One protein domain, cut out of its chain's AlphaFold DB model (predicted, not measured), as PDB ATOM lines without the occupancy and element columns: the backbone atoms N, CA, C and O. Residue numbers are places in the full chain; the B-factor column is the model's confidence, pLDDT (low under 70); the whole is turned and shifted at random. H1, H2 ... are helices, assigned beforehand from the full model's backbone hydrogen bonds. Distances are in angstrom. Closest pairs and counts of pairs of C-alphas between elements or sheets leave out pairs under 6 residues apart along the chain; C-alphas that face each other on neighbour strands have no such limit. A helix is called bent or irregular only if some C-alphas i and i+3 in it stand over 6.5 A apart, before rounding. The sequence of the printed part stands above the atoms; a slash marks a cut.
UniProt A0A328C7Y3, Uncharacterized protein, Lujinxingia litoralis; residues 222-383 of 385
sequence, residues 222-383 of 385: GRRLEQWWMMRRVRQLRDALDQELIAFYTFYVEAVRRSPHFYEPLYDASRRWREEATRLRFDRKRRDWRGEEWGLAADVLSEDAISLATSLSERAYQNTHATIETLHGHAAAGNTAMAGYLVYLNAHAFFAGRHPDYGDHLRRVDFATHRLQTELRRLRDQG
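Overview. This is residues 222 to 383 of the 385 residues of an uncharacterized protein of Lujinxingia litoralis (UniProt A0A328C7Y3). Two long helical arms make a wide V: H1 and H6 run side by side in one, the H2-H3 hairpin makes the other, and short H4 and H5 sit near the corner. The printed part has 162 residues with six named helices, H1 to H6 in order, class all helix. It is extended, radius of gyration of the C-alphas 24.6 A, spans 90, 40 and 28 A.

Arrangement. Start at H1, residues 222 to 258; its residues 234 to 248 touch H6, residues 358 to 381, C-alphas of Leu 241 and Ala 368 closest at 5.3 A, a shallow tilt of 17 degrees, opposite ways. H2, residues 264 to 286, irregular with C-alphas 266 and 269 7.1 A apart, forms a hairpin with H3, residues 295 to 332; closest are C-alphas of Ser 270 and Ser 313, 4.2 A. H4, residues 336 to 345, touches H1 about perpendicular at 74 degrees, C-alphas of Tyr 249 and Gly 340 closest at 4.3 A. H5, residues 347 to 351, only just touches H6, with 3 pairs of C-alphas within 8 A, those of Phe 351 and Tyr 358 closest at 6.6 A. Every O i to N i+4 pair is within hydrogen-bond range in H1, H3, H4, H5 and H6; in H2, 16 of 19.

Along the chain. Find C-alpha 222 at (258.940, 115.038, 162.887); H1 runs 53.7 A from there, H3 54.6 A, and H6 ends at C-alpha 381, (259.904, 108.404, 145.049).

Size, cuts and confidence. The C-alphas of Gly 222 and Gly 291 are farthest apart, 90.6 A. The printed part has no cut and no long link; pLDDT is under 70 at residues 222 to 229 and 353.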
ATOM      1  N   GLY A 222     258.889 114.291 164.149       55.66
ATOM      2  CA  GLY A 222     258.940 115.038 162.887       55.66
ATOM      3  C   GLY A 222     258.585 114.161 161.688       55.66
ATOM      4  O   GLY A 222     257.673 114.485 160.932       55.66
ATOM      5  N   ARG A 223     259.212 112.982 161.592       59.62
ATOM      6  CA  ARG A 223     258.977 112.021 160.505       59.62
ATOM      7  C   ARG A 223     257.558 111.447 160.531       59.62
ATOM      8  O   ARG A 223     256.938 111.297 159.481       59.62
ATOM      9  N   ARG A 224     257.004 111.162 161.718       56.69
ATOM     10  CA  ARG A 224     255.618 110.671 161.845       56.69
ATOM     11  C   ARG A 224     254.564 111.755 161.620       56.69
ATOM     12  O   ARG A 224     253.510 111.454 161.069       56.69
ATOM     13  N   LEU A 225     254.830 113.003 162.009       57.25
ATOM     14  CA  LEU A 225     253.966 114.140 161.688       57.25
ATOM     15  C   LEU A 225     253.959 114.412 160.187       57.25
ATOM     16  O   LEU A 225     252.883 114.598 159.629       57.25
ATOM     17  N   GLU A 226     255.116 114.383 159.525       64.56
ATOM     18  CA  GLU A 226     255.204 114.487 158.065       64.56
ATOM     19  C   GLU A 226     254.399 113.376 157.384       64.56
ATOM     20  O   GLU A 226     253.534 113.671 156.563       64.56
ATOM     21  N   GLN A 227     254.574 112.115 157.797       67.94
ATOM     22  CA  GLN A 227     253.771 110.992 157.297       67.94
ATOM     23  C   GLN A 227     252.267 111.182 157.551       67.94
ATOM     24  O   GLN A 227     251.458 110.929 156.661       67.94
ATOM     25  N   TRP A 228     251.871 111.672 158.727       66.69
ATOM     26  CA  TRP A 228     250.470 111.947 159.053       66.69
ATOM     27  C   TRP A 228     249.877 113.074 158.197       66.69
ATOM     28  O   TRP A 228     248.778 112.930 157.658       66.69
ATOM     29  N   TRP A 229     250.606 114.179 158.019       68.50
ATOM     30  CA  TRP A 229     250.205 115.290 157.156       68.50
ATOM     31  C   TRP A 229     250.104 114.861 155.691       68.50
ATOM     32  O   TRP A 229     249.158 115.245 155.003       68.50
ATOM     33  N   MET A 230     251.025 114.019 155.227       71.19
ATOM     34  CA  MET A 230     251.004 113.458 153.877       71.19
ATOM     35  C   MET A 230     249.841 112.491 153.672       71.19
ATOM     36  O   MET A 230     249.112 112.605 152.688       71.19
ATOM     37  N   MET A 231     249.574 111.612 154.637       73.00
ATOM     38  CA  MET A 231     248.399 110.738 154.627       73.00
ATOM     39  C   MET A 231     247.094 111.536 154.648       73.00
ATOM     40  O   MET A 231     246.157 111.224 153.914       73.00
ATOM     41  N   ARG A 232     247.036 112.618 155.429       79.06
ATOM     42  CA  ARG A 232     245.911 113.559 155.422       79.06
ATOM     43  C   ARG A 232     245.758 114.235 154.062       79.06
ATOM     44  O   ARG A 232     244.632 114.393 153.599       79.06
ATOM     45  N   ARG A 233     246.859 114.597 153.404       78.44
ATOM     46  CA  ARG A 233     246.845 115.197 152.065       78.44
ATOM     47  C   ARG A 233     246.337 114.223 151.001       78.44
ATOM     48  O   ARG A 233     245.517 114.620 150.181       78.44
ATOM     49  N   VAL A 234     246.760 112.959 151.040       78.81
ATOM     50  CA  VAL A 234     246.253 111.907 150.141       78.81
ATOM     51  C   VAL A 234     244.763 111.663 150.373       78.81
ATOM     52  O   VAL A 234     244.012 111.603 149.405       78.81
ATOM     53  N   ARG A 235     244.312 111.603 151.637       82.44
ATOM     54  CA  ARG A 235     242.878 111.507 151.973       82.44
ATOM     55  C   ARG A 235     242.091 112.689 151.410       82.44
ATOM     56  O   ARG A 235     241.128 112.472 150.697       82.44
ATOM     57  N   GLN A 236     242.567 113.919 151.609       87.00
ATOM     58  CA  GLN A 236     241.936 115.115 151.036       87.00
ATOM     59  C   GLN A 236     241.842 115.071 149.505       87.00
ATOM     60  O   GLN A 236     240.847 115.515 148.942       87.00
ATOM     61  N   LEU A 237     242.874 114.569 148.819       82.50
ATOM     62  CA  LEU A 237     242.865 114.445 147.359       82.50
ATOM     63  C   LEU A 237     241.935 113.336 146.870       82.50
ATOM     64  O   LEU A 237     241.285 113.511 145.843       82.50
ATOM     65  N   ARG A 238     241.847 112.225 147.607       83.38
ATOM     66  CA  ARG A 238     240.855 111.178 147.361       83.38
ATOM     67  C   ARG A 238     239.438 111.712 147.563       83.38
ATOM     68  O   ARG A 238     238.626 111.554 146.666       83.38
ATOM     69  N   ASP A 239     239.168 112.394 148.673       88.19
ATOM     70  CA  ASP A 239     237.850 112.970 148.958       88.19
ATOM     71  C   ASP A 239     237.449 113.993 147.883       88.19
ATOM     72  O   ASP A 239     236.296 114.044 147.466       88.19
ATOM     73  N   ALA A 240     238.408 114.785 147.387       87.12
ATOM     74  CA  ALA A 240     238.182 115.705 146.275       87.12
ATOM     75  C   ALA A 240     237.863 114.968 144.962       87.12
ATOM     76  O   ALA A 240     236.973 115.390 144.228       87.12
ATOM     77  N   LEU A 241     238.553 113.860 144.667       85.75
ATOM     78  CA  LEU A 241     238.228 113.008 143.522       85.75
ATOM     79  C   LEU A 241     236.828 112.397 143.667       85.75
ATOM     80  O   LEU A 241     236.043 112.456 142.725       85.75
ATOM     81  N   ASP A 242     236.494 111.869 144.845       88.75
ATOM     82  CA  ASP A 242     235.179 111.292 145.131       88.75
ATOM     83  C   ASP A 242     234.068 112.346 144.966       88.75
ATOM     84  O   ASP A 242     233.034 112.057 144.364       88.75
ATOM     85  N   GLN A 243     234.291 113.593 145.396       93.50
ATOM     86  CA  GLN A 243     233.358 114.704 145.169       93.50
ATOM     87  C   GLN A 243     233.143 115.007 143.681       93.50
ATOM     88  O   GLN A 243     231.996 115.164 143.257       93.50
ATOM     89  N   GLU A 244     234.207 115.058 142.876       91.25
ATOM     90  CA  GLU A 244     234.089 115.282 141.426       91.25
ATOM     91  C   GLU A 244     233.375 114.116 140.727       91.25
ATOM     92  O   GLU A 244     232.538 114.333 139.849       91.25
ATOM     93  N   LEU A 245     233.627 112.873 141.152       90.19
ATOM     94  CA  LEU A 245     232.925 111.693 140.639       90.19
ATOM     95  C   LEU A 245     231.432 111.719 140.994       90.19
ATOM     96  O   LEU A 245     230.588 111.453 140.137       90.19
ATOM     97  N   ILE A 246     231.081 112.099 142.225       93.25
ATOM     98  CA  ILE A 246     229.684 112.277 142.650       93.25
ATOM     99  C   ILE A 246     229.009 113.392 141.844       93.25
ATOM    100  O   ILE A 246     227.867 113.234 141.397       93.25
ATOM    101  N   ALA A 247     229.702 114.510 141.623       93.31
ATOM    102  CA  ALA A 247     229.197 115.602 140.801       93.31
ATOM    103  C   ALA A 247     228.951 115.139 139.358       93.31
ATOM    104  O   ALA A 247     227.909 115.455 138.779       93.31
ATOM    105  N   PHE A 248     229.854 114.329 138.797       91.62
ATOM    106  CA  PHE A 248     229.692 113.792 137.450       91.62
ATOM    107  C   PHE A 248     228.537 112.789 137.341       91.62
ATOM    108  O   PHE A 248     227.761 112.836 136.385       91.62
ATOM    109  N   TYR A 249     228.348 111.938 138.351       92.81
ATOM    110  CA  TYR A 249     227.169 111.076 138.436       92.81
ATOM    111  C   TYR A 249     225.867 111.885 138.527       92.81
ATOM    112  O   TYR A 249     224.882 111.572 137.862       92.81
ATOM    113  N   THR A 250     225.857 112.957 139.317       93.56
ATOM    114  CA  THR A 250     224.683 113.831 139.459       93.56
ATOM    115  C   THR A 250     224.331 114.497 138.129       93.56
ATOM    116  O   THR A 250     223.167 114.512 137.731       93.56
ATOM    117  N   PHE A 251     225.344 114.975 137.404       92.38
ATOM    118  CA  PHE A 251     225.200 115.497 136.047       92.38
ATOM    119  C   PHE A 251     224.618 114.452 135.082       92.38
ATOM    120  O   PHE A 251     223.685 114.746 134.335       92.38
ATOM    121  N   TYR A 252     225.104 113.209 135.144       92.56
ATOM    122  CA  TYR A 252     224.553 112.093 134.375       92.56
ATOM    123  C   TYR A 252     223.068 111.844 134.678       92.56
ATOM    124  O   TYR A 252     222.263 111.768 133.752       92.56
ATOM    125  N   VAL A 253     222.683 111.753 135.954       92.75
ATOM    126  CA  VAL A 253     221.284 111.518 136.354       92.75
ATOM    127  C   VAL A 253     220.371 112.630 135.843       92.75
ATOM    128  O   VAL A 253     219.271 112.357 135.364       92.75
ATOM    129  N   GLU A 254     220.829 113.875 135.913       92.06
ATOM    130  CA  GLU A 254     220.087 115.023 135.402       92.06
ATOM    131  C   GLU A 254     219.916 114.954 133.875       92.06
ATOM    132  O   GLU A 254     218.813 115.158 133.364       92.06
ATOM    133  N   ALA A 255     220.968 114.581 133.140       89.69
ATOM    134  CA  ALA A 255     220.899 114.389 131.692       89.69
ATOM    135  C   ALA A 255     219.911 113.274 131.297       89.69
ATOM    136  O   ALA A 255     219.105 113.456 130.379       89.69
ATOM    137  N   VAL A 256     219.928 112.151 132.024       90.19
ATOM    138  CA  VAL A 256     218.997 111.026 131.834       90.19
ATOM    139  C   VAL A 256     217.553 111.464 132.088       90.19
ATOM    140  O   VAL A 256     216.668 111.132 131.307       90.19
ATOM    141  N   ARG A 257     217.294 112.237 133.150       89.75
ATOM    142  CA  ARG A 257     215.940 112.717 133.489       89.75
ATOM    143  C   ARG A 257     215.376 113.685 132.455       89.75
ATOM    144  O   ARG A 257     214.179 113.650 132.184       89.75
ATOM    145  N   ARG A 258     216.221 114.545 131.884       89.81
ATOM    146  CA  ARG A 258     215.812 115.519 130.859       89.81
ATOM    147  C   ARG A 258     215.498 114.871 129.512       89.81
ATOM    148  O   ARG A 258     214.714 115.428 128.750       89.81
ATOM    149  N   SER A 259     216.111 113.726 129.211       86.62
ATOM    150  CA  SER A 259     216.051 113.099 127.890       86.62
ATOM    151  C   SER A 259     215.395 111.712 127.948       86.62
ATOM    152  O   SER A 259     216.067 110.742 128.296       86.62
ATOM    153  N   PRO A 260     214.123 111.554 127.532       84.00
ATOM    154  CA  PRO A 260     213.437 110.257 127.580       84.00
ATOM    155  C   PRO A 260     214.102 109.177 126.708       84.00
ATOM    156  O   PRO A 260     214.023 107.993 127.022       84.00
ATOM    157  N   HIS A 261     214.824 109.579 125.656       86.62
ATOM    158  CA  HIS A 261     215.534 108.688 124.728       86.62
ATOM    159  C   HIS A 261     217.044 108.581 125.007       86.62
ATOM    160  O   HIS A 261     217.808 108.175 124.134       86.62
ATOM    161  N   PHE A 262     217.510 108.940 126.211       87.94
ATOM    162  CA  PHE A 262     218.945 109.027 126.525       87.94
ATOM    163  C   PHE A 262     219.736 107.741 126.214       87.94
ATOM    164  O   PHE A 262     220.859 107.795 125.702       87.94
ATOM    165  N   TYR A 263     219.140 106.582 126.502       88.75
ATOM    166  CA  TYR A 263     219.777 105.276 126.314       88.75
ATOM    167  C   TYR A 263     219.607 104.698 124.909       88.75
ATOM    168  O   TYR A 263     220.332 103.775 124.555       88.75
ATOM    169  N   GLU A 264     218.682 105.214 124.097       87.81
ATOM    170  CA  GLU A 264     218.356 104.631 122.791       87.81
ATOM    171  C   GLU A 264     219.585 104.493 121.868       87.81
ATOM    172  O   GLU A 264     219.802 103.399 121.341       87.81
ATOM    173  N   PRO A 265     220.479 105.500 121.755       86.69
ATOM    174  CA  PRO A 265     221.692 105.370 120.946       86.69
ATOM    175  C   PRO A 265     222.666 104.295 121.450       86.69
ATOM    176  O   PRO A 265     223.426 103.739 120.662       86.69
ATOM    177  N   LEU A 266     222.650 103.961 122.745       87.50
ATOM    178  CA  LEU A 266     223.515 102.910 123.303       87.50
ATOM    179  C   LEU A 266     223.113 101.516 122.819       87.50
ATOM    180  O   LEU A 266     223.932 100.597 122.787       87.50
ATOM    181  N   TYR A 267     221.842 101.359 122.457       89.25
ATOM    182  CA  TYR A 267     221.300 100.123 121.920       89.25
ATOM    183  C   TYR A 267     221.404 100.051 120.396       89.25
ATOM    184  O   TYR A 267     221.054  99.013 119.831       89.25
ATOM    185  N   ASP A 268     221.933 101.080 119.724       87.56
ATOM    186  CA  ASP A 268     222.009 101.131 118.261       87.56
ATOM    187  C   ASP A 268     222.813  99.957 117.690       87.56
ATOM    188  O   ASP A 268     222.359  99.290 116.767       87.56
ATOM    189  N   ALA A 269     223.942  99.597 118.309       81.94
ATOM    190  CA  ALA A 269     224.708  98.417 117.906       81.94
ATOM    191  C   ALA A 269     223.872  97.125 117.978       81.94
ATOM    192  O   ALA A 269     223.892  96.316 117.053       81.94
ATOM    193  N   SER A 270     223.097  96.937 119.053       90.06
ATOM    194  CA  SER A 270     222.217  95.769 119.188       90.06
ATOM    195  C   SER A 270     221.081  95.783 118.160       90.06
ATOM    196  O   SER A 270     220.751  94.745 117.589       90.06
ATOM    197  N   ARG A 271     220.520  96.965 117.874       88.81
ATOM    198  CA  ARG A 271     219.467  97.157 116.875       88.81
ATOM    199  C   ARG A 271     219.979  96.850 115.471       88.81
ATOM    200  O   ARG A 271     219.356  96.038 114.800       88.81
ATOM    201  N   ARG A 272     221.135  97.393 115.078       87.19
ATOM    202  CA  ARG A 272     221.772  97.116 113.781       87.19
ATOM    203  C   ARG A 272     221.999  95.621 113.575       87.19
ATOM    204  O   ARG A 272     221.617  95.088 112.546       87.19
ATOM    205  N   TRP A 273     222.528  94.911 114.575       89.38
ATOM    206  CA  TRP A 273     222.707  93.457 114.475       89.38
ATOM    207  C   TRP A 273     221.388  92.680 114.393       89.38
ATOM    208  O   TRP A 273     221.310  91.652 113.720       89.38
ATOM    209  N   ARG A 274     220.332  93.158 115.057       91.38
ATOM    210  CA  ARG A 274     218.993  92.563 114.965       91.38
ATOM    211  C   ARG A 274     218.364  92.785 113.590       91.38
ATOM    212  O   ARG A 274     217.754  91.864 113.040       91.38
ATOM    213  N   GLU A 275     218.491  93.992 113.052       89.88
ATOM    214  CA  GLU A 275     218.061  94.346 111.697       89.88
ATOM    215  C   GLU A 275     218.825  93.518 110.667       89.88
ATOM    216  O   GLU A 275     218.211  92.947 109.773       89.88
ATOM    217  N   GLU A 276     220.125  93.328 110.873       86.88
ATOM    218  CA  GLU A 276     220.979  92.497 110.033       86.88
ATOM    219  C   GLU A 276     220.563  91.020 110.062       86.88
ATOM    220  O   GLU A 276     220.315  90.410 109.025       86.88
ATOM    221  N   ALA A 277     220.337  90.447 111.249       90.75
ATOM    222  CA  ALA A 277     219.778  89.099 111.370       90.75
ATOM    223  C   ALA A 277     218.411  88.972 110.669       90.75
ATOM    224  O   ALA A 277     218.072  87.920 110.124       90.75
ATOM    225  N   THR A 278     217.612  90.040 110.683       91.50
ATOM    226  CA  THR A 278     216.309  90.093 110.011       91.50
ATOM    227  C   THR A 278     216.471  90.160 108.493       91.50
ATOM    228  O   THR A 278     215.812  89.389 107.793       91.50
ATOM    229  N   ARG A 279     217.390  90.993 107.986       91.12
ATOM    230  CA  ARG A 279     217.778  91.080 106.572       91.12
ATOM    231  C   ARG A 279     218.190  89.709 106.041       91.12
ATOM    232  O   ARG A 279     217.606  89.243 105.069       91.12
ATOM    233  N   LEU A 280     219.096  89.025 106.739       88.44
ATOM    234  CA  LEU A 280     219.580  87.690 106.378       88.44
ATOM    235  C   LEU A 280     218.459  86.641 106.340       88.44
ATOM    236  O   LEU A 280     218.389  85.818 105.428       88.44
ATOM    237  N   ARG A 281     217.529  86.677 107.306       91.00
ATOM    238  CA  ARG A 281     216.348  85.793 107.302       91.00
ATOM    239  C   ARG A 281     215.438  86.060 106.107       91.00
ATOM    240  O   ARG A 281     214.863  85.113 105.576       91.00
ATOM    241  N   PHE A 282     215.261  87.323 105.722       88.62
ATOM    242  CA  PHE A 282     214.468  87.682 104.548       88.62
ATOM    243  C   PHE A 282     215.149  87.255 103.250       88.62
ATOM    244  O   PHE A 282     214.479  86.661 102.409       88.62
ATOM    245  N   ASP A 283     216.454  87.490 103.114       84.06
ATOM    246  CA  ASP A 283     217.226  87.101 101.930       84.06
ATOM    247  C   ASP A 283     217.165  85.582 101.714       84.06
ATOM    248  O   ASP A 283     216.742  85.113 100.656       84.06
ATOM    249  N   ARG A 284     217.398  84.807 102.782       85.00
ATOM    250  CA  ARG A 284     217.268  83.345 102.763       85.00
ATOM    251  C   ARG A 284     215.863  82.856 102.388       85.00
ATOM    252  O   ARG A 284     215.722  81.838 101.728       85.00
ATOM    253  N   LYS A 285     214.801  83.538 102.831       84.25
ATOM    254  CA  LYS A 285     213.419  83.164 102.467       84.25
ATOM    255  C   LYS A 285     213.087  83.492 101.015       84.25
ATOM    256  O   LYS A 285     212.243  82.825 100.426       84.25
ATOM    257  N   ARG A 286     213.675  84.562 100.478       80.50
ATOM    258  CA  ARG A 286     213.389  85.058  99.131       80.50
ATOM    259  C   ARG A 286     214.055  84.204  98.057       80.50
ATOM    260  O   ARG A 286     213.513  84.116  96.958       80.50
ATOM    261  N   ARG A 287     215.204  83.601  98.367       72.69
ATOM    262  CA  ARG A 287     216.005  82.839  97.414       72.69
ATOM    263  C   ARG A 287     216.221  81.418  97.912       72.69
ATOM    264  O   ARG A 287     216.926  81.200  98.891       72.69
ATOM    265  N   ASP A 288     215.569  80.467  97.248       73.75
ATOM    266  CA  ASP A 288     215.740  79.051  97.549       73.75
ATOM    267  C   ASP A 288     216.925  78.503  96.751       73.75
ATOM    268  O   ASP A 288     216.858  78.373  95.530       73.75
ATOM    269  N   TRP A 289     218.016  78.205  97.451       77.50
ATOM    270  CA  TRP A 289     219.240  77.660  96.863       77.50
ATOM    271  C   TRP A 289     219.224  76.136  96.757       77.50
ATOM    272  O   TRP A 289     220.169  75.553  96.246       77.50
ATOM    273  N   ARG A 290     218.162  75.456  97.215       70.38
ATOM    274  CA  ARG A 290     218.094  73.981  97.241       70.38
ATOM    275  C   ARG A 290     218.143  73.314  95.865       70.38
ATOM    276  O   ARG A 290     218.300  72.099  95.805       70.38
ATOM    277  N   GLY A 291     217.947  74.080  94.791       73.88
ATOM    278  CA  GLY A 291     218.088  73.607  93.412       73.88
ATOM    279  C   GLY A 291     219.512  73.691  92.855       73.88
ATOM    280  O   GLY A 291     219.753  73.137  91.789       73.88
ATOM    281  N   GLU A 292     220.427  74.368  93.549       81.56
ATOM    282  CA  GLU A 292     221.819  74.552  93.129       81.56
ATOM    283  C   GLU A 292     222.724  73.468  93.734       81.56
ATOM    284  O   GLU A 292     222.490  73.010  94.856       81.56
ATOM    285  N   GLU A 293     223.795  73.102  93.022       83.31
ATOM    286  CA  GLU A 293     224.790  72.101  93.458       83.31
ATOM    287  C   GLU A 293     225.405  72.473  94.827       83.31
ATOM    288  O   GLU A 293     225.477  71.667  95.753       83.31
ATOM    289  N   TRP A 294     225.708  73.755  95.019       86.50
ATOM    290  CA  TRP A 294     226.253  74.338  96.250       86.50
ATOM    291  C   TRP A 294     225.177  74.777  97.264       86.50
ATOM    292  O   TRP A 294     225.470  75.444  98.265       86.50
ATOM    293  N   GLY A 295     223.914  74.405  97.038       87.12
ATOM    294  CA  GLY A 295     222.771  74.854  97.829       87.12
ATOM    295  C   GLY A 295     222.881  74.533  99.319       87.12
ATOM    296  O   GLY A 295     222.497  75.346 100.162       87.12
ATOM    297  N   LEU A 296     223.463  73.377  99.663       88.31
ATOM    298  CA  LEU A 296     223.664  72.963 101.054       88.31
ATOM    299  C   LEU A 296     224.670  73.868 101.784       88.31
ATOM    300  O   LEU A 296     224.411  74.259 102.925       88.31
ATOM    301  N   ALA A 297     225.781  74.235 101.136       90.06
ATOM    302  CA  ALA A 297     226.770  75.151 101.703       90.06
ATOM    303  C   ALA A 297     226.173  76.547 101.915       90.06
ATOM    304  O   ALA A 297     226.301  77.106 103.005       90.06
ATOM    305  N   ALA A 298     225.443  77.072 100.927       90.56
ATOM    306  CA  ALA A 298     224.744  78.353 101.042       90.56
ATOM    307  C   ALA A 298     223.725  78.378 102.192       90.56
ATOM    308  O   ALA A 298     223.660  79.353 102.949       90.56
ATOM    309  N   ASP A 299     222.957  77.297 102.366       90.81
ATOM    310  CA  ASP A 299     221.996  77.160 103.463       90.81
ATOM    311  C   ASP A 299     222.693  77.168 104.835       90.81
ATOM    312  O   ASP A 299     222.236  77.839 105.767       90.81
ATOM    313  N   VAL A 300     223.812  76.444 104.964       92.31
ATOM    314  CA  VAL A 300     224.611  76.374 106.198       92.31
ATOM    315  C   VAL A 300     225.252  77.724 106.527       92.31
ATOM    316  O   VAL A 300     225.131  78.191 107.662       92.31
ATOM    317  N   LEU A 301     225.877  78.380 105.547       93.31
ATOM    318  CA  LEU A 301     226.500  79.698 105.705       93.31
ATOM    319  C   LEU A 301     225.473  80.762 106.109       93.31
ATOM    320  O   LEU A 301     225.704  81.537 107.040       93.31
ATOM    321  N   SER A 302     224.304  80.762 105.465       91.94
ATOM    322  CA  SER A 302     223.216  81.695 105.772       91.94
ATOM    323  C   SER A 302     222.667  81.495 107.186       91.94
ATOM    324  O   SER A 302     222.432  82.465 107.909       91.94
ATOM    325  N   GLU A 303     222.477  80.247 107.624       93.12
ATOM    326  CA  GLU A 303     222.072  79.955 109.005       93.12
ATOM    327  C   GLU A 303     223.099  80.401 110.035       93.12
ATOM    328  O   GLU A 303     222.734  80.947 111.081       93.12
ATOM    329  N   ASP A 304     224.374  80.188 109.731       93.69
ATOM    330  CA  ASP A 304     225.475  80.594 110.588       93.69
ATOM    331  C   ASP A 304     225.566  82.105 110.720       93.69
ATOM    332  O   ASP A 304     225.691  82.603 111.840       93.69
ATOM    333  N   ALA A 305     225.401  82.835 109.620       92.25
ATOM    334  CA  ALA A 305     225.377  84.290 109.628       92.25
ATOM    335  C   ALA A 305     224.193  84.826 110.450       92.25
ATOM    336  O   ALA A 305     224.373  85.708 111.290       92.25
ATOM    337  N   ILE A 306     222.993  84.245 110.301       93.88
ATOM    338  CA  ILE A 306     221.817  84.615 111.112       93.88
ATOM    339  C   ILE A 306     222.079  84.353 112.600       93.88
ATOM    340  O   ILE A 306     221.747  85.191 113.447       93.88
ATOM    341  N   SER A 307     222.648  83.192 112.932       94.19
ATOM    342  CA  SER A 307     222.970  82.817 114.310       94.19
ATOM    343  C   SER A 307     224.013  83.760 114.910       94.19
ATOM    344  O   SER A 307     223.825  84.247 116.028       94.19
ATOM    345  N   LEU A 308     225.062  84.089 114.151       92.50
ATOM    346  CA  LEU A 308     226.101  85.020 114.567       92.50
ATOM    347  C   LEU A 308     225.528  86.421 114.796       92.50
ATOM    348  O   LEU A 308     225.688  86.945 115.898       92.50
ATOM    349  N   ALA A 309     224.797  86.987 113.832       89.44
ATOM    350  CA  ALA A 309     224.158  88.299 113.956       89.44
ATOM    351  C   ALA A 309     223.207  88.364 115.165       89.44
ATOM    352  O   ALA A 309     223.243  89.317 115.945       89.44
ATOM    353  N   THR A 310     222.415  87.308 115.390       93.88
ATOM    354  CA  THR A 310     221.535  87.202 116.567       93.88
ATOM    355  C   THR A 310     222.351  87.212 117.864       93.88
ATOM    356  O   THR A 310     222.066  88.001 118.763       93.88
ATOM    357  N   SER A 311     223.422  86.416 117.937       93.62
ATOM    358  CA  SER A 311     224.291  86.365 119.119       93.62
ATOM    359  C   SER A 311     225.020  87.688 119.381       93.62
ATOM    360  O   SER A 311     225.202  88.078 120.534       93.62
ATOM    361  N   LEU A 312     225.418  88.411 118.328       89.19
ATOM    362  CA  LEU A 312     226.049  89.726 118.432       89.19
ATOM    363  C   LEU A 312     225.053  90.771 118.939       89.19
ATOM    364  O   LEU A 312     225.399  91.547 119.827       89.19
ATOM    365  N   SER A 313     223.811  90.740 118.446       91.00
ATOM    366  CA  SER A 313     222.716  91.568 118.958       91.00
ATOM    367  C   SER A 313     222.480  91.318 120.448       91.00
ATOM    368  O   SER A 313     222.422  92.266 121.229       91.00
ATOM    369  N   GLU A 314     222.340  90.053 120.853       93.44
ATOM    370  CA  GLU A 314     222.090  89.675 122.248       93.44
ATOM    371  C   GLU A 314     223.238  90.089 123.166       93.44
ATOM    372  O   GLU A 314     222.999  90.728 124.187       93.44
ATOM    373  N   ARG A 315     224.488  89.806 122.781       90.31
ATOM    374  CA  ARG A 315     225.669  90.209 123.557       90.31
ATOM    375  C   ARG A 315     225.796  91.722 123.660       90.31
ATOM    376  O   ARG A 315     226.092  92.227 124.736       90.31
ATOM    377  N   ALA A 316     225.571  92.452 122.567       84.25
ATOM    378  CA  ALA A 316     225.599  93.912 122.589       84.25
ATOM    379  C   ALA A 316     224.519  94.464 123.529       84.25
ATOM    380  O   ALA A 316     224.815  95.311 124.367       84.25
ATOM    381  N   TYR A 317     223.294  93.937 123.442       92.50
ATOM    382  CA  TYR A 317     222.200  94.315 124.332       92.50
ATOM    383  C   TYR A 317     222.532  94.028 125.800       92.50
ATOM    384  O   TYR A 317     222.412  94.923 126.633       92.50
ATOM    385  N   GLN A 318     222.981  92.808 126.110       92.81
ATOM    386  CA  GLN A 318     223.338  92.388 127.467       92.81
ATOM    387  C   GLN A 318     224.477  93.231 128.034       92.81
ATOM    388  O   GLN A 318     224.373  93.688 129.163       92.81
ATOM    389  N   ASN A 319     225.526  93.500 127.252       86.62
ATOM    390  CA  ASN A 319     226.637  94.342 127.691       86.62
ATOM    391  C   ASN A 319     226.171  95.764 128.022       86.62
ATOM    392  O   ASN A 319     226.506  96.288 129.084       86.62
ATOM    393  N   THR A 320     225.375  96.380 127.141       89.12
ATOM    394  CA  THR A 320     224.824  97.720 127.383       89.12
ATOM    395  C   THR A 320     223.926  97.722 128.618       89.12
ATOM    396  O   THR A 320     224.087  98.565 129.498       89.12
ATOM    397  N   HIS A 321     223.013  96.755 128.716       92.50
ATOM    398  CA  HIS A 321     222.053  96.669 129.810       92.50
ATOM    399  C   HIS A 321     222.735  96.407 131.157       92.50
ATOM    400  O   HIS A 321     222.534  97.176 132.092       92.50
ATOM    401  N   ALA A 322     223.627  95.416 131.231       88.44
ATOM    402  CA  ALA A 322     224.374  95.092 132.443       88.44
ATOM    403  C   ALA A 322     225.256  96.259 132.911       88.44
ATOM    404  O   ALA A 322     225.384  96.487 134.111       88.44
ATOM    405  N   THR A 323     225.836  97.036 131.986       87.06
ATOM    406  CA  THR A 323     226.622  98.233 132.339       87.06
ATOM    407  C   THR A 323     225.747  99.291 133.015       87.06
ATOM    408  O   THR A 323     226.129  99.844 134.046       87.06
ATOM    409  N   ILE A 324     224.556  99.546 132.463       89.81
ATOM    410  CA  ILE A 324     223.588 100.502 133.021       89.81
ATOM    411  C   ILE A 324     223.065 100.011 134.379       89.81
ATOM    412  O   ILE A 324     223.021 100.786 135.332       89.81
ATOM    413  N   GLU A 325     222.708  98.731 134.491       90.25
ATOM    414  CA  GLU A 325     222.239  98.136 135.747       90.25
ATOM    415  C   GLU A 325     223.310  98.170 136.835       90.25
ATOM    416  O   GLU A 325     223.017  98.558 137.960       90.25
ATOM    417  N   THR A 326     224.561  97.833 136.508       83.94
ATOM    418  CA  THR A 326     225.678  97.860 137.467       83.94
ATOM    419  C   THR A 326     225.903  99.274 138.003       83.94
ATOM    420  O   THR A 326     226.063  99.473 139.207       83.94
ATOM    421  N   LEU A 327     225.854 100.273 137.120       86.88
ATOM    422  CA  LEU A 327     225.981 101.684 137.477       86.88
ATOM    423  C   LEU A 327     224.875 102.129 138.446       86.88
ATOM    424  O   LEU A 327     225.174 102.707 139.494       86.88
ATOM    425  N   HIS A 328     223.612 101.824 138.136       89.06
ATOM    426  CA  HIS A 328     222.487 102.169 139.014       89.06
ATOM    427  C   HIS A 328     222.475 101.337 140.299       89.06
ATOM    428  O   HIS A 328     222.103 101.853 141.349       89.06
ATOM    429  N   GLY A 329     222.949 100.091 140.251       85.38
ATOM    430  CA  GLY A 329     223.119  99.222 141.414       85.38
ATOM    431  C   GLY A 329     224.108  99.798 142.428       85.38
ATOM    432  O   GLY A 329     223.802  99.861 143.618       85.38
ATOM    433  N   HIS A 330     225.257 100.312 141.971       83.94
ATOM    434  CA  HIS A 330     226.205 101.007 142.847       83.94
ATOM    435  C   HIS A 330     225.622 102.291 143.442       83.94
ATOM    436  O   HIS A 330     225.821 102.555 144.628       83.94
ATOM    437  N   ALA A 331     224.874 103.065 142.654       85.69
ATOM    438  CA  ALA A 331     224.222 104.269 143.155       85.69
ATOM    439  C   ALA A 331     223.138 103.955 144.202       85.69
ATOM    440  O   ALA A 331     223.075 104.625 145.231       85.69
ATOM    441  N   ALA A 332     222.329 102.915 143.979       89.12
ATOM    442  CA  ALA A 332     221.300 102.460 144.916       89.12
ATOM    443  C   ALA A 332     221.896 101.929 146.230       89.12
ATOM    444  O   ALA A 332     221.315 102.127 147.294       89.12
ATOM    445  N   ALA A 333     223.082 101.315 146.174       87.69
ATOM    446  CA  ALA A 333     223.834 100.871 147.346       87.69
ATOM    447  C   ALA A 333     224.524 102.016 148.123       87.69
ATOM    448  O   ALA A 333     225.210 101.753 149.107       87.69
ATOM    449  N   GLY A 334     224.382 103.275 147.687       84.50
ATOM    450  CA  GLY A 334     225.016 104.441 148.314       84.50
ATOM    451  C   GLY A 334     226.451 104.722 147.846       84.50
ATOM    452  O   GLY A 334     227.041 105.717 148.255       84.50
ATOM    453  N   ASN A 335     227.000 103.912 146.934       87.81
ATOM    454  CA  ASN A 335     228.343 104.075 146.371       87.81
ATOM    455  C   ASN A 335     228.324 105.005 145.145       87.81
ATOM    456  O   ASN A 335     228.690 104.622 144.031       87.81
ATOM    457  N   THR A 336     227.890 106.249 145.343       89.19
ATOM    458  CA  THR A 336     227.706 107.246 144.272       89.19
ATOM    459  C   THR A 336     229.010 107.649 143.582       89.19
ATOM    460  O   THR A 336     229.008 107.850 142.368       89.19
ATOM    461  N   ALA A 337     230.134 107.693 144.303       82.31
ATOM    462  CA  ALA A 337     231.453 107.932 143.708       82.31
ATOM    463  C   ALA A 337     231.849 106.813 142.725       82.31
ATOM    464  O   ALA A 337     232.331 107.089 141.627       82.31
ATOM    465  N   MET A 338     231.561 105.549 143.063       84.31
ATOM    466  CA  MET A 338     231.800 104.409 142.168       84.31
ATOM    467  C   MET A 338     230.887 104.458 140.938       84.31
ATOM    468  O   MET A 338     231.340 104.220 139.820       84.31
ATOM    469  N   ALA A 339     229.615 104.824 141.116       83.06
ATOM    470  CA  ALA A 339     228.714 105.046 139.988       83.06
ATOM    471  C   ALA A 339     229.241 106.163 139.064       83.06
ATOM    472  O   ALA A 339     229.267 105.993 137.847       83.06
ATOM    473  N   GLY A 340     229.752 107.261 139.631       83.62
ATOM    474  CA  GLY A 340     230.418 108.335 138.891       83.62
ATOM    475  C   GLY A 340     231.666 107.882 138.139       83.62
ATOM    476  O   GLY A 340     231.871 108.276 136.993       83.62
ATOM    477  N   TYR A 341     232.458 106.990 138.733       84.62
ATOM    478  CA  TYR A 341     233.604 106.376 138.067       84.62
ATOM    479  C   TYR A 341     233.187 105.506 136.869       84.62
ATOM    480  O   TYR A 341     233.803 105.576 135.806       84.62
ATOM    481  N   LEU A 342     232.102 104.738 136.989       84.88
ATOM    482  CA  LEU A 342     231.566 103.953 135.869       84.88
ATOM    483  C   LEU A 342     231.015 104.838 134.744       84.88
ATOM    484  O   LEU A 342     231.199 104.507 133.568       84.88
ATOM    485  N   VAL A 343     230.391 105.974 135.079       88.88
ATOM    486  CA  VAL A 343     230.014 107.002 134.092       88.88
ATOM    487  C   VAL A 343     231.268 107.553 133.412       88.88
ATOM    488  O   VAL A 343     231.292 107.647 132.189       88.88
ATOM    489  N   TYR A 344     232.314 107.874 134.176       87.19
ATOM    490  CA  TYR A 344     233.599 108.374 133.674       87.19
ATOM    491  C   TYR A 344     234.248 107.421 132.666       87.19
ATOM    492  O   TYR A 344     234.545 107.834 131.544       87.19
ATOM    493  N   LEU A 345     234.354 106.130 132.989       84.44
ATOM    494  CA  LEU A 345     234.907 105.127 132.070       84.44
ATOM    495  C   LEU A 345     234.123 105.003 130.755       84.44
ATOM    496  O   LEU A 345     234.692 104.654 129.722       84.44
ATOM    497  N   ASN A 346     232.824 105.297 130.787       84.81
ATOM    498  CA  ASN A 346     231.922 105.187 129.645       84.81
ATOM    499  C   ASN A 346     231.467 106.559 129.122       84.81
ATOM    500  O   ASN A 346     230.486 106.638 128.383       84.81
ATOM    501  N   ALA A 347     232.158 107.650 129.468       83.25
ATOM    502  CA  ALA A 347     231.665 109.006 129.225       83.25
ATOM    503  C   ALA A 347     231.428 109.292 127.737       83.25
ATOM    504  O   ALA A 347     230.401 109.852 127.364       83.25
ATOM    505  N   HIS A 348     232.328 108.833 126.864       80.62
ATOM    506  CA  HIS A 348     232.125 108.932 125.417       80.62
ATOM    507  C   HIS A 348     230.908 108.129 124.954       80.62
ATOM    508  O   HIS A 348     230.116 108.622 124.154       80.62
ATOM    509  N   ALA A 349     230.721 106.922 125.490       80.81
ATOM    510  CA  ALA A 349     229.564 106.106 125.162       80.81
ATOM    511  C   ALA A 349     228.262 106.758 125.632       80.81
ATOM    512  O   ALA A 349     227.277 106.618 124.927       80.81
ATOM    513  N   PHE A 350     228.233 107.496 126.746       83.06
ATOM    514  CA  PHE A 350     227.023 108.156 127.254       83.06
ATOM    515  C   PHE A 350     226.748 109.539 126.653       83.06
ATOM    516  O   PHE A 350     225.587 109.876 126.436       83.06
ATOM    517  N   PHE A 351     227.778 110.336 126.367       83.06
ATOM    518  CA  PHE A 351     227.604 111.769 126.105       83.06
ATOM    519  C   PHE A 351     228.131 112.264 124.758       83.06
ATOM    520  O   PHE A 351     227.780 113.382 124.371       83.06
ATOM    521  N   ALA A 352     228.931 111.479 124.023       73.88
ATOM    522  CA  ALA A 352     229.430 111.914 122.719       73.88
ATOM    523  C   ALA A 352     228.253 112.274 121.794       73.88
ATOM    524  O   ALA A 352     227.320 111.482 121.626       73.88
ATOM    525  N   GLY A 353     228.276 113.506 121.270       69.19
ATOM    526  CA  GLY A 353     227.213 114.077 120.434       69.19
ATOM    527  C   GLY A 353     225.898 114.417 121.155       69.19
ATOM    528  O   GLY A 353     224.957 114.833 120.488       69.19
ATOM    529  N   ARG A 354     225.803 114.243 122.484       72.06
ATOM    530  CA  ARG A 354     224.557 114.396 123.264       72.06
ATOM    531  C   ARG A 354     224.577 115.511 124.299       72.06
ATOM    532  O   ARG A 354     223.531 116.091 124.559       72.06
ATOM    533  N   HIS A 355     225.727 115.800 124.907       79.00
ATOM    534  CA  HIS A 355     225.786 116.825 125.949       79.00
ATOM    535  C   HIS A 355     227.124 117.577 125.946       79.00
ATOM    536  O   HIS A 355     228.010 117.185 126.689       79.00
ATOM    537  N   PRO A 356     227.306 118.659 125.170       75.38
ATOM    538  CA  PRO A 356     228.622 119.278 124.926       75.38
ATOM    539  C   PRO A 356     229.428 119.595 126.203       75.38
ATOM    540  O   PRO A 356     230.649 119.462 126.210       75.38
ATOM    541  N   ASP A 357     228.740 119.893 127.305       82.56
ATOM    542  CA  ASP A 357     229.347 120.228 128.600       82.56
ATOM    543  C   ASP A 357     229.961 119.030 129.361       82.56
ATOM    544  O   ASP A 357     230.635 119.220 130.374       82.56
ATOM    545  N   TYR A 358     229.789 117.784 128.890       86.19
ATOM    546  CA  TYR A 358     230.372 116.604 129.556       86.19
ATOM    547  C   TYR A 358     231.909 116.667 129.604       86.19
ATOM    548  O   TYR A 358     232.529 116.123 130.521       86.19
ATOM    549  N   GLY A 359     232.525 117.357 128.633       85.44
ATOM    550  CA  GLY A 359     233.971 117.554 128.563       85.44
ATOM    551  C   GLY A 359     234.531 118.358 129.739       85.44
ATOM    552  O   GLY A 359     235.648 118.095 130.181       85.44
ATOM    553  N   ASP A 360     233.761 119.294 130.300       88.75
ATOM    554  CA  ASP A 360     234.186 120.060 131.476       88.75
ATOM    555  C   ASP A 360     234.267 119.185 132.720       88.75
ATOM    556  O   ASP A 360     235.232 119.275 133.480       88.75
ATOM    557  N   HIS A 361     233.288 118.302 132.907       87.50
ATOM    558  CA  HIS A 361     233.292 117.354 134.014       87.50
ATOM    559  C   HIS A 361     234.408 116.314 133.882       87.50
ATOM    560  O   HIS A 361     235.093 116.043 134.869       87.50
ATOM    561  N   LEU A 362     234.655 115.796 132.672       88.00
ATOM    562  CA  LEU A 362     235.796 114.911 132.408       88.00
ATOM    563  C   LEU A 362     237.118 115.564 132.810       88.00
ATOM    564  O   LEU A 362     237.873 114.986 133.585       88.00
ATOM    565  N   ARG A 363     237.350 116.810 132.376       90.00
ATOM    566  CA  ARG A 363     238.574 117.552 132.707       90.00
ATOM    567  C   ARG A 363     238.775 117.731 134.211       90.00
ATOM    568  O   ARG A 363     239.913 117.688 134.676       90.00
ATOM    569  N   ARG A 364     237.702 117.934 134.983       90.12
ATOM    570  CA  ARG A 364     237.786 118.046 136.452       90.12
ATOM    571  C   ARG A 364     238.187 116.723 137.099       90.12
ATOM    572  O   ARG A 364     239.086 116.719 137.941       90.12
ATOM    573  N   VAL A 365     237.591 115.612 136.662       86.50
ATOM    574  CA  VAL A 365     237.951 114.264 137.133       86.50
ATOM    575  C   VAL A 365     239.389 113.913 136.741       86.50
ATOM    576  O   VAL A 365     240.151 113.447 137.590       86.50
ATOM    577  N   ASP A 366     239.805 114.203 135.506       87.62
ATOM    578  CA  ASP A 366     241.181 114.006 135.027       87.62
ATOM    579  C   ASP A 366     242.186 114.784 135.872       87.62
ATOM    580  O   ASP A 366     243.213 114.256 136.299       87.62
ATOM    581  N   PHE A 367     241.878 116.046 136.161       90.56
ATOM    582  CA  PHE A 367     242.734 116.905 136.962       90.56
ATOM    583  C   PHE A 367     242.849 116.428 138.416       90.56
ATOM    584  O   PHE A 367     243.952 116.400 138.970       90.56
ATOM    585  N   ALA A 368     241.737 116.014 139.031       82.56
ATOM    586  CA  ALA A 368     241.734 115.419 140.367       82.56
ATOM    587  C   ALA A 368     242.536 114.106 140.397       82.56
ATOM    588  O   ALA A 368     243.382 113.912 141.275       82.56
ATOM    589  N   THR A 369     242.355 113.259 139.381       83.62
ATOM    590  CA  THR A 369     243.085 111.996 139.214       83.62
ATOM    591  C   THR A 369     244.584 112.241 139.049       83.62
ATOM    592  O   THR A 369     245.393 111.626 139.742       83.62
ATOM    593  N   HIS A 370     244.975 113.184 138.189       87.62
ATOM    594  CA  HIS A 370     246.373 113.544 137.964       87.62
ATOM    595  C   HIS A 370     247.035 114.085 139.235       87.62
ATOM    596  O   HIS A 370     248.167 113.715 139.550       87.62
ATOM    597  N   ARG A 371     246.341 114.938 140.002       86.25
ATOM    598  CA  ARG A 371     246.840 115.444 141.292       86.25
ATOM    599  C   ARG A 371     247.085 114.314 142.285       86.25
ATOM    600  O   ARG A 371     248.153 114.270 142.890       86.25
ATOM    601  N   LEU A 372     246.133 113.390 142.411       79.75
ATOM    602  CA  LEU A 372     246.275 112.221 143.276       79.75
ATOM    603  C   LEU A 372     247.455 111.343 142.831       79.75
ATOM    604  O   LEU A 372     248.306 111.003 143.647       79.75
ATOM    605  N   GLN A 373     247.558 111.035 141.537       79.75
ATOM    606  CA  GLN A 373     248.662 110.240 140.988       79.75
ATOM    607  C   GLN A 373     250.025 110.910 141.184       79.75
ATOM    608  O   GLN A 373     250.999 110.226 141.491       79.75
ATOM    609  N   THR A 374     250.106 112.229 141.011       87.56
ATOM    610  CA  THR A 374     251.352 112.987 141.185       87.56
ATOM    611  C   THR A 374     251.827 112.921 142.631       87.56
ATOM    612  O   THR A 374     253.000 112.647 142.868       87.56
ATOM    613  N   GLU A 375     250.924 113.099 143.598       81.44
ATOM    614  CA  GLU A 375     251.292 112.980 145.011       81.44
ATOM    615  C   GLU A 375     251.638 111.541 145.398       81.44
ATOM    616  O   GLU A 375     252.617 111.325 146.102       81.44
ATOM    617  N   LEU A 376     250.925 110.534 144.884       78.44
ATOM    618  CA  LEU A 376     251.284 109.131 145.125       78.44
ATOM    619  C   LEU A 376     252.664 108.777 144.553       78.44
ATOM    620  O   LEU A 376     253.445 108.094 145.212       78.44
ATOM    621  N   ARG A 377     252.996 109.264 143.350       80.50
ATOM    622  CA  ARG A 377     254.334 109.088 142.763       80.50
ATOM    623  C   ARG A 377     255.398 109.787 143.597       80.50
ATOM    624  O   ARG A 377     256.398 109.163 143.918       80.50
ATOM    625  N   ARG A 378     255.148 111.029 144.019       83.50
ATOM    626  CA  ARG A 378     256.057 111.777 144.895       83.50
ATOM    627  C   ARG A 378     256.329 111.033 146.203       83.50
ATOM    628  O   ARG A 378     257.478 110.958 146.621       83.50
ATOM    629  N   LEU A 379     255.296 110.469 146.827       78.75
ATOM    630  CA  LEU A 379     255.428 109.695 148.065       78.75
ATOM    631  C   LEU A 379     256.236 108.408 147.866       78.75
ATOM    632  O   LEU A 379     257.076 108.077 148.703       78.75
ATOM    633  N   ARG A 380     256.025 107.719 146.742       77.69
ATOM    634  CA  ARG A 380     256.808 106.540 146.357       77.69
ATOM    635  C   ARG A 380     258.273 106.888 146.097       77.69
ATOM    636  O   ARG A 380     259.164 106.208 146.589       77.69
ATOM    637  N   ASP A 381     258.538 107.970 145.370       83.12
ATOM    638  CA  ASP A 381     259.904 108.404 145.049       83.12
ATOM    639  C   ASP A 381     260.667 108.878 146.306       83.12
ATOM    640  O   ASP A 381     261.893 108.835 146.352       83.12
ATOM    641  N   GLN A 382     259.943 109.272 147.361       81.06
ATOM    642  CA  GLN A 382     260.482 109.581 148.690       81.06
ATOM    643  C   GLN A 382     260.648 108.345 149.598       81.06
ATOM    644  O   GLN A 382     261.088 108.486 150.739       81.06
ATOM    645  N   GLY A 383     260.304 107.141 149.121       71.00
ATOM    646  CA  GLY A 383     260.405 105.887 149.879       71.00
ATOM    647  C   GLY A 383     259.439 105.794 151.064       71.00
ATOM    648  O   GLY A 383     259.722 105.103 152.044       71.00
TER     649      GLY A 383